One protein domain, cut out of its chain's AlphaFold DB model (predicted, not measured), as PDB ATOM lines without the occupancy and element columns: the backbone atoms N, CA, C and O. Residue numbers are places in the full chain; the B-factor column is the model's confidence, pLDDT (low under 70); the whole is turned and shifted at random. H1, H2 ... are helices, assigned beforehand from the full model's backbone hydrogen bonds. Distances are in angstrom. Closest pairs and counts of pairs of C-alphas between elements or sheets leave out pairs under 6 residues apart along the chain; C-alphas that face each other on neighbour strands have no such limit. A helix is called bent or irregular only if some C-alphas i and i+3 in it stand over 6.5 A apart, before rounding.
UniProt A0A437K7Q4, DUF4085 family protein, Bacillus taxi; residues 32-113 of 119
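What this domain is: This is residues 32 to 113 of the 119 residues of the protein "DUF4085 family protein" of Bacillus taxi (UniProt A0A437K7Q4). A small head, made of H2, H3 and residues 80 to 90 of H4, bears one long helical arm, residues 91 to 113 of H4, which sticks out and makes most of the length. H1 is a short turn of helix at the other end of the head, where residues 35 to 40 also stand free. The printed part has 82 residues with four named helices, H1, H2, H3 and H4 in that order, and no named strand; its class is all helix. It is only just extended, close to loose, with a radius of gyration of the C-alphas of 18.0 A and spans of 59 by 32 by 23 A.

How they stand to each other: H1, residues 32 to 37, is close but not clearly touching to H2, residues 41 to 56; the closest C-alphas, of Ala 34 and Ile 41, are 6.2 A apart. Their lines are only just about perpendicular, at 71 degrees. H2 has a kink of 31 degrees near residue 50. H2 and H3, residues 62 to 69, are close but not clearly touching, with the closest C-alphas, of Lys 53 and Leu 68, 7.0 A apart, at a steep tilt of 49 degrees, opposite ways. H3 and H4, residues 80 to 113, are close but not clearly touching, with the closest C-alphas, of Phe 64 and Tyr 86, 7.6 A apart, at a steep tilt of 65 degrees, opposite ways. H2 and H4 are apart. In H1 and H4 every O i to N i+4 pair is within hydrogen-bond range; in H2 10 of 12 are, in H3 2 of 4.

Where its parts are: H1 begins at C-alpha 32, (-22.588, -54.069, -2.767). H2 is 20.8 A long and irregular, with C-alphas 51 and 54 7.1 A apart; H3 is irregular too, with C-alphas 63 and 66 7.1 A apart. H4 runs 49.5 A to C-alpha 113, (-64.702, -20.941, -18.148).

The domain as a whole: The two C-alphas farthest apart, of Gly 38 and Ala 113, are 59.3 A apart. The printed part has no cut and no long link. No printed residue is under 70 in pLDDT.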
ATOM      1  N   ARG A  32     -23.281 -53.054  -1.968       97.19
ATOM      2  CA  ARG A  32     -22.588 -54.069  -2.767       97.19
ATOM      3  C   ARG A  32     -21.969 -53.451  -4.016       97.19
ATOM      4  O   ARG A  32     -20.783 -53.662  -4.244       97.19
ATOM      5  N   GLU A  33     -22.743 -52.681  -4.774       96.75
ATOM      6  CA  GLU A  33     -22.289 -52.014  -6.002       96.75
ATOM      7  C   GLU A  33     -21.135 -51.047  -5.714       96.75
ATOM      8  O   GLU A  33     -20.071 -51.165  -6.318       96.75
ATOM      9  N   ALA A  34     -21.270 -50.190  -4.696       95.31
ATOM     10  CA  ALA A  34     -20.195 -49.289  -4.281       95.31
ATOM     11  C   ALA A  34     -18.912 -50.052  -3.909       95.31
ATOM     12  O   ALA A  34     -17.809 -49.652  -4.274       95.31
ATOM     13  N   ASN A  35     -19.034 -51.186  -3.214       96.19
ATOM     14  CA  ASN A  35     -17.881 -52.015  -2.875       96.19
ATOM     15  C   ASN A  35     -17.243 -52.686  -4.108       96.19
ATOM     16  O   ASN A  35     -16.021 -52.821  -4.155       96.19
ATOM     17  N   GLU A  36     -18.039 -53.111  -5.091       97.44
ATOM     18  CA  GLU A  36     -17.550 -53.675  -6.359       97.44
ATOM     19  C   GLU A  36     -16.799 -52.631  -7.202       97.44
ATOM     20  O   GLU A  36     -15.782 -52.952  -7.821       97.44
ATOM     21  N   GLU A  37     -17.252 -51.380  -7.170       96.06
ATOM     22  CA  GLU A  37     -16.663 -50.257  -7.910       96.06
ATOM     23  C   GLU A  37     -15.532 -49.543  -7.143       96.06
ATOM     24  O   GLU A  37     -14.801 -48.728  -7.708       96.06
ATOM     25  N   GLY A  38     -15.328 -49.885  -5.867       95.81
ATOM     26  CA  GLY A  38     -14.333 -49.249  -5.000       95.81
ATOM     27  C   GLY A  38     -14.713 -47.826  -4.578       95.81
ATOM     28  O   GLY A  38     -13.832 -47.015  -4.278       95.81
ATOM     29  N   GLU A  39     -16.007 -47.516  -4.560       95.12
ATOM     30  CA  GLU A  39     -16.559 -46.221  -4.178       95.12
ATOM     31  C   GLU A  39     -16.785 -46.105  -2.662       95.12
ATOM     32  O   GLU A  39     -17.257 -47.024  -1.992       95.12
ATOM     33  N   ASP A  40     -16.506 -44.921  -2.107       95.00
ATOM     34  CA  ASP A  40     -16.849 -44.583  -0.721       95.00
ATOM     35  C   ASP A  40     -18.212 -43.882  -0.659       95.00
ATOM     36  O   ASP A  40     -18.319 -42.655  -0.530       95.00
ATOM     37  N   ILE A  41     -19.274 -44.686  -0.731       94.75
ATOM     38  CA  ILE A  41     -20.655 -44.192  -0.702       94.75
ATOM     39  C   ILE A  41     -20.975 -43.422   0.588       94.75
ATOM     40  O   ILE A  41     -21.751 -42.469   0.572       94.75
ATOM     41  N   HIS A  42     -20.341 -43.759   1.716       94.44
ATOM     42  CA  HIS A  42     -20.557 -43.047   2.977       94.44
ATOM     43  C   HIS A  42     -20.094 -41.594   2.900       94.44
ATOM     44  O   HIS A  42     -20.756 -40.704   3.446       94.44
ATOM     45  N   THR A  43     -18.961 -41.349   2.243       94.94
ATOM     46  CA  THR A  43     -18.455 -39.995   2.010       94.94
ATOM     47  C   THR A  43     -19.365 -39.221   1.060       94.94
ATOM     48  O   THR A  43     -19.698 -38.073   1.371       94.94
ATOM     49  N   THR A  44     -19.839 -39.848  -0.019       94.50
ATOM     50  CA  THR A  44     -20.814 -39.247  -0.947       94.50
ATOM     51  C   THR A  44     -22.089 -38.828  -0.219       94.50
ATOM     52  O   THR A  44     -22.445 -37.652  -0.214       94.50
ATOM     53  N   LEU A  45     -22.703 -39.745   0.530       96.19
ATOM     54  CA  LEU A  45     -23.915 -39.475   1.307       96.19
ATOM     55  C   LEU A  45     -23.698 -38.353   2.337       96.19
ATOM     56  O   LEU A  45     -24.550 -37.485   2.524       96.19
ATOM     57  N   LYS A  46     -22.542 -38.299   3.009       95.75
ATOM     58  CA  LYS A  46     -22.241 -37.186   3.931       95.75
ATOM     59  C   LYS A  46     -22.159 -35.840   3.213       95.75
ATOM     60  O   LYS A  46     -22.547 -34.829   3.803       95.75
ATOM     61  N   ALA A  47     -21.631 -35.808   1.990       95.88
ATOM     62  CA  ALA A  47     -21.579 -34.592   1.185       95.88
ATOM     63  C   ALA A  47     -22.993 -34.129   0.804       95.88
ATOM     64  O   ALA A  47     -23.335 -32.980   1.079       95.88
ATOM     65  N   GLU A  48     -23.843 -35.037   0.320       96.06
ATOM     66  CA  GLU A  48     -25.252 -34.753   0.006       96.06
ATOM     67  C   GLU A  48     -26.015 -34.208   1.220       96.06
ATOM     68  O   GLU A  48     -26.675 -33.169   1.149       96.06
ATOM     69  N   LEU A  49     -25.863 -34.850   2.384       96.56
ATOM     70  CA  LEU A  49     -26.489 -34.391   3.624       96.56
ATOM     71  C   LEU A  49     -26.016 -32.992   4.012       96.56
ATOM     72  O   LEU A  49     -26.805 -32.178   4.491       96.56
ATOM     73  N   LYS A  50     -24.728 -32.698   3.823       96.56
ATOM     74  CA  LYS A  50     -24.153 -31.384   4.116       96.56
ATOM     75  C   LYS A  50     -24.722 -30.305   3.196       96.56
ATOM     76  O   LYS A  50     -24.986 -29.204   3.682       96.56
ATOM     77  N   GLU A  51     -24.917 -30.610   1.919       95.75
ATOM     78  CA  GLU A  51     -25.522 -29.703   0.940       95.75
ATOM     79  C   GLU A  51     -26.997 -29.434   1.265       95.75
ATOM     80  O   GLU A  51     -27.407 -28.275   1.360       95.75
ATOM     81  N   ALA A  52     -27.767 -30.481   1.568       95.50
ATOM     82  CA  ALA A  52     -29.182 -30.367   1.917       95.50
ATOM     83  C   ALA A  52     -29.430 -29.772   3.320       95.50
ATOM     84  O   ALA A  52     -30.530 -29.299   3.618       95.50
ATOM     85  N   LYS A  53     -28.425 -29.762   4.210       95.00
ATOM     86  CA  LYS A  53     -28.586 -29.427   5.638       95.00
ATOM     87  C   LYS A  53     -29.267 -28.085   5.890       95.00
ATOM     88  O   LYS A  53     -30.141 -27.996   6.752       95.00
ATOM     89  N   ALA A  54     -28.853 -27.040   5.178       93.75
ATOM     90  CA  ALA A  54     -29.382 -25.691   5.381       93.75
ATOM     91  C   ALA A  54     -30.865 -25.578   4.988       93.75
ATOM     92  O   ALA A  54     -31.613 -24.803   5.590       93.75
ATOM     93  N   GLU A  55     -31.287 -26.347   3.988       93.06
ATOM     94  CA  GLU A  55     -32.670 -26.398   3.527       93.06
ATOM     95  C   GLU A  55     -33.530 -27.241   4.462       93.06
ATOM     96  O   GLU A  55     -34.564 -26.762   4.935       93.06
ATOM     97  N   LEU A  56     -33.055 -28.442   4.806       94.00
ATOM     98  CA  LEU A  56     -33.734 -29.347   5.727       94.00
ATOM     99  C   LEU A  56     -33.961 -28.691   7.087       94.00
ATOM    100  O   LEU A  56     -35.065 -28.762   7.609       94.00
ATOM    101  N   MET A  57     -32.985 -27.963   7.636       94.31
ATOM    102  CA  MET A  57     -33.123 -27.304   8.944       94.31
ATOM    103  C   MET A  57     -34.336 -26.357   9.043       94.31
ATOM    104  O   MET A  57     -34.821 -26.076  10.136       94.31
ATOM    105  N   GLN A  58     -34.844 -25.855   7.916       93.06
ATOM    106  CA  GLN A  58     -35.988 -24.942   7.893       93.06
ATOM    107  C   GLN A  58     -37.344 -25.658   7.950       93.06
ATOM    108  O   GLN A  58     -38.347 -25.017   8.260       93.06
ATOM    109  N   VAL A  59     -37.397 -26.944   7.597       93.50
ATOM    110  CA  VAL A  59     -38.656 -27.682   7.370       93.50
ATOM    111  C   VAL A  59     -38.712 -29.037   8.077       93.50
ATOM    112  O   VAL A  59     -39.795 -29.592   8.258       93.50
ATOM    113  N   LEU A  60     -37.559 -29.572   8.478       94.62
ATOM    114  CA  LEU A  60     -37.415 -30.910   9.021       94.62
ATOM    115  C   LEU A  60     -37.993 -30.977  10.447       94.62
ATOM    116  O   LEU A  60     -37.647 -30.150  11.296       94.62
ATOM    117  N   PRO A  61     -38.847 -31.968  10.754       96.62
ATOM    118  CA  PRO A  61     -39.349 -32.173  12.106       96.62
ATOM    119  C   PRO A  61     -38.230 -32.360  13.139       96.62
ATOM    120  O   PRO A  61     -37.225 -33.026  12.881       96.62
ATOM    121  N   SER A  62     -38.450 -31.847  14.352       96.12
ATOM    122  CA  SER A  62     -37.457 -31.838  15.441       96.12
ATOM    123  C   SER A  62     -36.888 -33.220  15.782       96.12
ATOM    124  O   SER A  62     -35.722 -33.332  16.152       96.12
ATOM    125  N   ARG A  63     -37.679 -34.287  15.603       96.19
ATOM    126  CA  ARG A  63     -37.259 -35.681  15.821       96.19
ATOM    127  C   ARG A  63     -36.059 -36.095  14.962       96.19
ATOM    128  O   ARG A  63     -35.287 -36.946  15.392       96.19
ATOM    129  N   PHE A  64     -35.894 -35.510  13.778       97.19
ATOM    130  CA  PHE A  64     -34.813 -35.865  12.858       97.19
ATOM    131  C   PHE A  64     -33.551 -35.013  13.045       97.19
ATOM    132  O   PHE A  64     -32.493 -35.366  12.528       97.19
ATOM    133  N   ILE A  65     -33.633 -33.919  13.810       95.94
ATOM    134  CA  ILE A  65     -32.522 -32.979  14.013       95.94
ATOM    135  C   ILE A  65     -31.265 -33.653  14.580       95.94
ATOM    136  O   ILE A  65     -30.196 -33.406  14.024       95.94
ATOM    137  N   PRO A  66     -31.336 -34.566  15.571       97.25
ATOM    138  CA  PRO A  66     -30.139 -35.259  16.048       97.25
ATOM    139  C   PRO A  66     -29.404 -36.029  14.940       97.25
ATOM    140  O   PRO A  66     -28.177 -36.031  14.905       97.25
ATOM    141  N   PHE A  67     -30.152 -36.631  14.008       97.38
ATOM    142  CA  PHE A  67     -29.612 -37.400  12.881       97.38
ATOM    143  C   PHE A  67     -29.082 -36.495  11.753       97.38
ATOM    144  O   PHE A  67     -28.157 -36.853  11.024       97.38
ATOM    145  N   LEU A  68     -29.661 -35.301  11.606       96.31
ATOM    146  CA  LEU A  68     -29.159 -34.260  10.711       96.31
ATOM    147  C   LEU A  68     -27.844 -33.657  11.234       96.31
ATOM    148  O   LEU A  68     -26.932 -33.341  10.468       96.31
ATOM    149  N   GLU A  69     -27.739 -33.466  12.548       95.75
ATOM    150  CA  GLU A  69     -26.571 -32.860  13.183       95.75
ATOM    151  C   GLU A  69     -25.378 -33.806  13.250       95.75
ATOM    152  O   GLU A  69     -24.261 -33.381  12.945       95.75
ATOM    153  N   ASN A  70     -25.609 -35.074  13.595       96.06
ATOM    154  CA  ASN A  70     -24.558 -36.087  13.694       96.06
ATOM    155  C   ASN A  70     -24.155 -36.697  12.332       96.06
ATOM    156  O   ASN A  70     -23.219 -37.493  12.275       96.06
ATOM    157  N   GLY A  71     -24.843 -36.331  11.245       95.44
ATOM    158  CA  GLY A  71     -24.515 -36.768   9.892       95.44
ATOM    159  C   GLY A  71     -25.040 -38.155   9.506       95.44
ATOM    160  O   GLY A  71     -24.525 -38.735   8.552       95.44
ATOM    161  N   THR A  72     -26.009 -38.718  10.238       96.69
ATOM    162  CA  THR A  72     -26.505 -40.087  10.004       96.69
ATOM    163  C   THR A  72     -27.862 -40.164   9.305       96.69
ATOM    164  O   THR A  72     -28.335 -41.269   9.064       96.69
ATOM    165  N   LEU A  73     -28.512 -39.036   8.995       96.94
ATOM    166  CA  LEU A  73     -29.881 -39.009   8.453       96.94
ATOM    167  C   LEU A  73     -30.054 -39.732   7.105       96.94
ATOM    168  O   LEU A  73     -31.122 -40.271   6.853       96.94
ATOM    169  N   ASN A  74     -29.033 -39.777   6.250       96.62
ATOM    170  CA  ASN A  74     -29.052 -40.529   4.987       96.62
ATOM    171  C   ASN A  74     -28.027 -41.664   4.970       96.62
ATOM    172  O   ASN A  74     -27.489 -42.000   3.924       96.62
ATOM    173  N   GLN A  75     -27.699 -42.225   6.130       96.31
ATOM    174  CA  GLN A  75     -26.725 -43.306   6.225       96.31
ATOM    175  C   GLN A  75     -27.437 -44.647   6.442       96.31
ATOM    176  O   GLN A  75     -28.481 -44.673   7.099       96.31
ATOM    177  N   PRO A  76     -26.847 -45.778   6.016       94.88
ATOM    178  CA  PRO A  76     -27.422 -47.106   6.263       94.88
ATOM    179  C   PRO A  76     -27.511 -47.442   7.759       94.88
ATOM    180  O   PRO A  76     -28.298 -48.287   8.166       94.88
ATOM    181  N   VAL A  77     -26.725 -46.756   8.600       94.69
ATOM    182  CA  VAL A  77     -26.772 -46.890  10.066       94.69
ATOM    183  C   VAL A  77     -27.977 -46.192  10.706       94.69
ATOM    184  O   VAL A  77     -28.162 -46.301  11.921       94.69
ATOM    185  N   LEU A  78     -28.780 -45.447   9.937       96.38
ATOM    186  CA  LEU A  78     -29.998 -44.831  10.451       96.38
ATOM    187  C   LEU A  78     -30.952 -45.928  10.953       96.38
ATOM    188  O   LEU A  78     -31.273 -46.843  10.192       96.38
ATOM    189  N   PRO A  79     -31.459 -45.847  12.197       96.19
ATOM    190  CA  PRO A  79     -32.408 -46.833  12.693       96.19
ATOM    191  C   PRO A  79     -33.630 -46.942  11.780       96.19
ATOM    192  O   PRO A  79     -34.215 -45.927  11.398       96.19
ATOM    193  N   LYS A  80     -34.048 -48.173  11.471       95.94
ATOM    194  CA  LYS A  80     -35.138 -48.455  10.524       95.94
ATOM    195  C   LYS A  80     -36.438 -47.720  10.855       95.94
ATOM    196  O   LYS A  80     -37.068 -47.175   9.957       95.94
ATOM    197  N   ASP A  81     -36.801 -47.635  12.132       96.62
ATOM    198  CA  ASP A  81     -37.998 -46.897  12.557       96.62
ATOM    199  C   ASP A  81     -37.886 -45.398  12.246       96.62
ATOM    200  O   ASP A  81     -38.840 -44.783  11.782       96.62
ATOM    201  N   VAL A  82     -36.696 -44.814  12.422       97.12
ATOM    202  CA  VAL A  82     -36.434 -43.405  12.089       97.12
ATOM    203  C   VAL A  82     -36.433 -43.197  10.575       97.12
ATOM    204  O   VAL A  82     -36.974 -42.199  10.103       97.12
ATOM    205  N   ARG A  83     -35.874 -44.145   9.810       96.88
ATOM    206  CA  ARG A  83     -35.917 -44.139   8.340       96.88
ATOM    207  C   ARG A  83     -37.356 -44.147   7.833       96.88
ATOM    208  O   ARG A  83     -37.727 -43.307   7.021       96.88
ATOM    209  N   ASN A  84     -38.176 -45.052   8.360       97.00
ATOM    210  CA  ASN A  84     -39.585 -45.164   8.000       97.00
ATOM    211  C   ASN A  84     -40.362 -43.890   8.353       97.00
ATOM    212  O   ASN A  84     -41.114 -43.397   7.516       97.00
ATOM    213  N   ASP A  85     -40.147 -43.329   9.546       97.31
ATOM    214  CA  ASP A  85     -40.757 -42.059   9.956       97.31
ATOM    215  C   ASP A  85     -40.371 -40.914   8.999       97.31
ATOM    216  O   ASP A  85     -41.218 -40.096   8.633       97.31
ATOM    217  N   TYR A  86     -39.103 -40.847   8.574       96.81
ATOM    218  CA  TYR A  86     -38.628 -39.839   7.621       96.81
ATOM    219  C   TYR A  86     -39.298 -39.999   6.254       96.81
ATOM    220  O   TYR A  86     -39.856 -39.038   5.731       96.81
ATOM    221  N   LEU A  87     -39.321 -41.217   5.707       96.00
ATOM    222  CA  LEU A  87     -39.964 -41.515   4.424       96.00
ATOM    223  C   LEU A  87     -41.465 -41.205   4.455       96.00
ATOM    224  O   LEU A  87     -42.001 -40.617   3.519       96.00
ATOM    225  N   GLN A  88     -42.151 -41.538   5.549       96.62
ATOM    226  CA  GLN A  88     -43.555 -41.170   5.739       96.62
ATOM    227  C   GLN A  88     -43.750 -39.654   5.789       96.62
ATOM    228  O   GLN A  88     -44.723 -39.140   5.233       96.62
ATOM    229  N   TRP A  89     -42.844 -38.925   6.444       96.50
ATOM    230  CA  TRP A  89     -42.889 -37.469   6.450       96.50
ATOM    231  C   TRP A  89     -42.715 -36.895   5.039       96.50
ATOM    232  O   TRP A  89     -43.538 -36.062   4.656       96.50
ATOM    233  N   VAL A  90     -41.735 -37.366   4.259       94.44
ATOM    234  CA  VAL A  90     -41.517 -36.936   2.863       94.44
ATOM    235  C   VAL A  90     -42.763 -37.194   2.014       94.44
ATOM    236  O   VAL A  90     -43.305 -36.248   1.442       94.44
ATOM    237  N   ARG A  91     -43.301 -38.420   2.035       94.56
ATOM    238  CA  ARG A  91     -44.530 -38.792   1.307       94.56
ATOM    239  C   ARG A  91     -45.719 -37.912   1.681       94.56
ATOM    240  O   ARG A  91     -46.483 -37.474   0.831       94.56
ATOM    241  N   LYS A  92     -45.854 -37.563   2.961       95.31
ATOM    242  CA  LYS A  92     -46.893 -36.626   3.399       95.31
ATOM    243  C   LYS A  92     -46.689 -35.219   2.824       95.31
ATOM    244  O   LYS A  92     -47.674 -34.542   2.538       95.31
ATOM    245  N   GLN A  93     -45.448 -34.748   2.686       93.06
ATOM    246  CA  GLN A  93     -45.171 -33.464   2.029       93.06
ATOM    247  C   GLN A  93     -45.482 -33.521   0.527       93.06
ATOM    248  O   GLN A  93     -46.021 -32.548  -0.002       93.06
ATOM    249  N   GLU A  94     -45.208 -34.649  -0.131       91.50
ATOM    250  CA  GLU A  94     -45.604 -34.918  -1.523       91.50
ATOM    251  C   GLU A  94     -47.122 -34.852  -1.691       91.50
ATOM    252  O   GLU A  94     -47.604 -34.036  -2.474       91.50
ATOM    253  N   GLU A  95     -47.889 -35.573  -0.870       94.00
ATOM    254  CA  GLU A  95     -49.358 -35.530  -0.905       94.00
ATOM    255  C   GLU A  95     -49.922 -34.117  -0.676       94.00
ATOM    256  O   GLU A  95     -50.922 -33.719  -1.281       94.00
ATOM    257  N   ILE A  96     -49.319 -33.339   0.233       91.19
ATOM    258  CA  ILE A  96     -49.721 -31.944   0.470       91.19
ATOM    259  C   ILE A  96     -49.468 -31.110  -0.786       91.19
ATOM    260  O   ILE A  96     -50.317 -30.300  -1.164       91.19
ATOM    261  N   PHE A  97     -48.314 -31.292  -1.423       90.00
ATOM    262  CA  PHE A  97     -47.969 -30.567  -2.634       90.00
ATOM    263  C   PHE A  97     -48.900 -30.938  -3.792       90.00
ATOM    264  O   PHE A  97     -49.438 -30.034  -4.428       90.00
ATOM    265  N   GLU A  98     -49.181 -32.220  -4.010       90.06
ATOM    266  CA  GLU A  98     -50.122 -32.692  -5.034       90.06
ATOM    267  C   GLU A  98     -51.517 -32.080  -4.872       90.06
ATOM    268  O   GLU A  98     -52.068 -31.538  -5.830       90.06
ATOM    269  N   LYS A  99     -52.058 -32.042  -3.649       90.25
ATOM    270  CA  LYS A  99     -53.354 -31.391  -3.373       90.25
ATOM    271  C   LYS A  99     -53.343 -29.896  -3.691       90.25
ATOM    272  O   LYS A  99     -54.354 -29.342  -4.123       90.25
ATOM    273  N   LEU A 100     -52.212 -29.217  -3.485       87.50
ATOM    274  CA  LEU A 100     -52.060 -27.813  -3.880       87.50
ATOM    275  C   LEU A 100     -52.044 -27.651  -5.406       87.50
ATOM    276  O   LEU A 100     -52.574 -26.656  -5.906       87.50
ATOM    277  N   LEU A 101     -51.454 -28.602  -6.139       86.06
ATOM    278  CA  LEU A 101     -51.474 -28.615  -7.606       86.06
ATOM    279  C   LEU A 101     -52.899 -28.785  -8.133       86.06
ATOM    280  O   LEU A 101     -53.322 -28.014  -8.993       86.06
ATOM    281  N   GLU A 102     -53.637 -29.747  -7.583       86.62
ATOM    282  CA  GLU A 102     -55.028 -30.026  -7.948       86.62
ATOM    283  C   GLU A 102     -55.923 -28.800  -7.711       86.62
ATOM    284  O   GLU A 102     -56.613 -28.338  -8.618       86.62
ATOM    285  N   ALA A 103     -55.822 -28.165  -6.539       85.62
ATOM    286  CA  ALA A 103     -56.590 -26.956  -6.241       85.62
ATOM    287  C   ALA A 103     -56.260 -25.783  -7.188       85.62
ATOM    288  O   ALA A 103     -57.151 -25.029  -7.594       85.62
ATOM    289  N   ALA A 104     -54.983 -25.615  -7.552       81.69
ATOM    290  CA  ALA A 104     -54.564 -24.588  -8.503       81.69
ATOM    291  C   ALA A 104     -55.085 -24.873  -9.923       81.69
ATOM    292  O   ALA A 104     -55.464 -23.937 -10.638       81.69
ATOM    293  N   TYR A 105     -55.128 -26.148 -10.318       81.56
ATOM    294  CA  TYR A 105     -55.706 -26.592 -11.582       81.56
ATOM    295  C   TYR A 105     -57.201 -26.261 -11.654       81.56
ATOM    296  O   TYR A 105     -57.613 -25.518 -12.550       81.56
ATOM    297  N   ASP A 106     -57.981 -26.685 -10.658       82.62
ATOM    298  CA  ASP A 106     -59.424 -26.433 -10.567       82.62
ATOM    299  C   ASP A 106     -59.766 -24.941 -10.630       82.62
ATOM    300  O   ASP A 106     -60.725 -24.518 -11.286       82.62
ATOM    301  N   GLN A 107     -58.984 -24.111  -9.934       78.31
ATOM    302  CA  GLN A 107     -59.169 -22.665  -9.965       78.31
ATOM    303  C   GLN A 107     -58.915 -22.100 -11.368       78.31
ATOM    304  O   GLN A 107     -59.630 -21.195 -11.806       78.31
ATOM    305  N   SER A 108     -57.917 -22.629 -12.076       75.75
ATOM    306  CA  SER A 108     -57.586 -22.196 -13.432       75.75
ATOM    307  C   SER A 108     -58.655 -22.591 -14.454       75.75
ATOM    308  O   SER A 108     -59.004 -21.758 -15.292       75.75
ATOM    309  N   GLU A 109     -59.244 -23.786 -14.341       78.56
ATOM    310  CA  GLU A 109     -60.357 -24.211 -15.200       78.56
ATOM    311  C   GLU A 109     -61.598 -23.346 -14.977       78.56
ATOM    312  O   GLU A 109     -62.177 -22.822 -15.932       78.56
ATOM    313  N   LYS A 110     -61.967 -23.105 -13.711       74.44
ATOM    314  CA  LYS A 110     -63.087 -22.215 -13.369       74.44
ATOM    315  C   LYS A 110     -62.856 -20.793 -13.877       74.44
ATOM    316  O   LYS A 110     -63.793 -20.166 -14.364       74.44
ATOM    317  N   ALA A 111     -61.637 -20.268 -13.775       71.06
ATOM    318  CA  ALA A 111     -61.313 -18.941 -14.290       71.06
ATOM    319  C   ALA A 111     -61.406 -18.887 -15.823       71.06
ATOM    320  O   ALA A 111     -61.995 -17.948 -16.352       71.06
ATOM    321  N   ALA A 112     -60.893 -19.900 -16.529       72.88
ATOM    322  CA  ALA A 112     -60.964 -19.989 -17.987       72.88
ATOM    323  C   ALA A 112     -62.411 -20.083 -18.504       72.88
ATOM    324  O   ALA A 112     -62.747 -19.431 -19.489       72.88
ATOM    325  N   ALA A 113     -63.281 -20.819 -17.807       72.88
ATOM    326  CA  ALA A 113     -64.702 -20.941 -18.148       72.88
ATOM    327  C   ALA A 113     -65.501 -19.631 -17.981       72.88
ATOM    328  O   ALA A 113     -66.567 -19.487 -18.572       72.88
TER     329      ALA A 113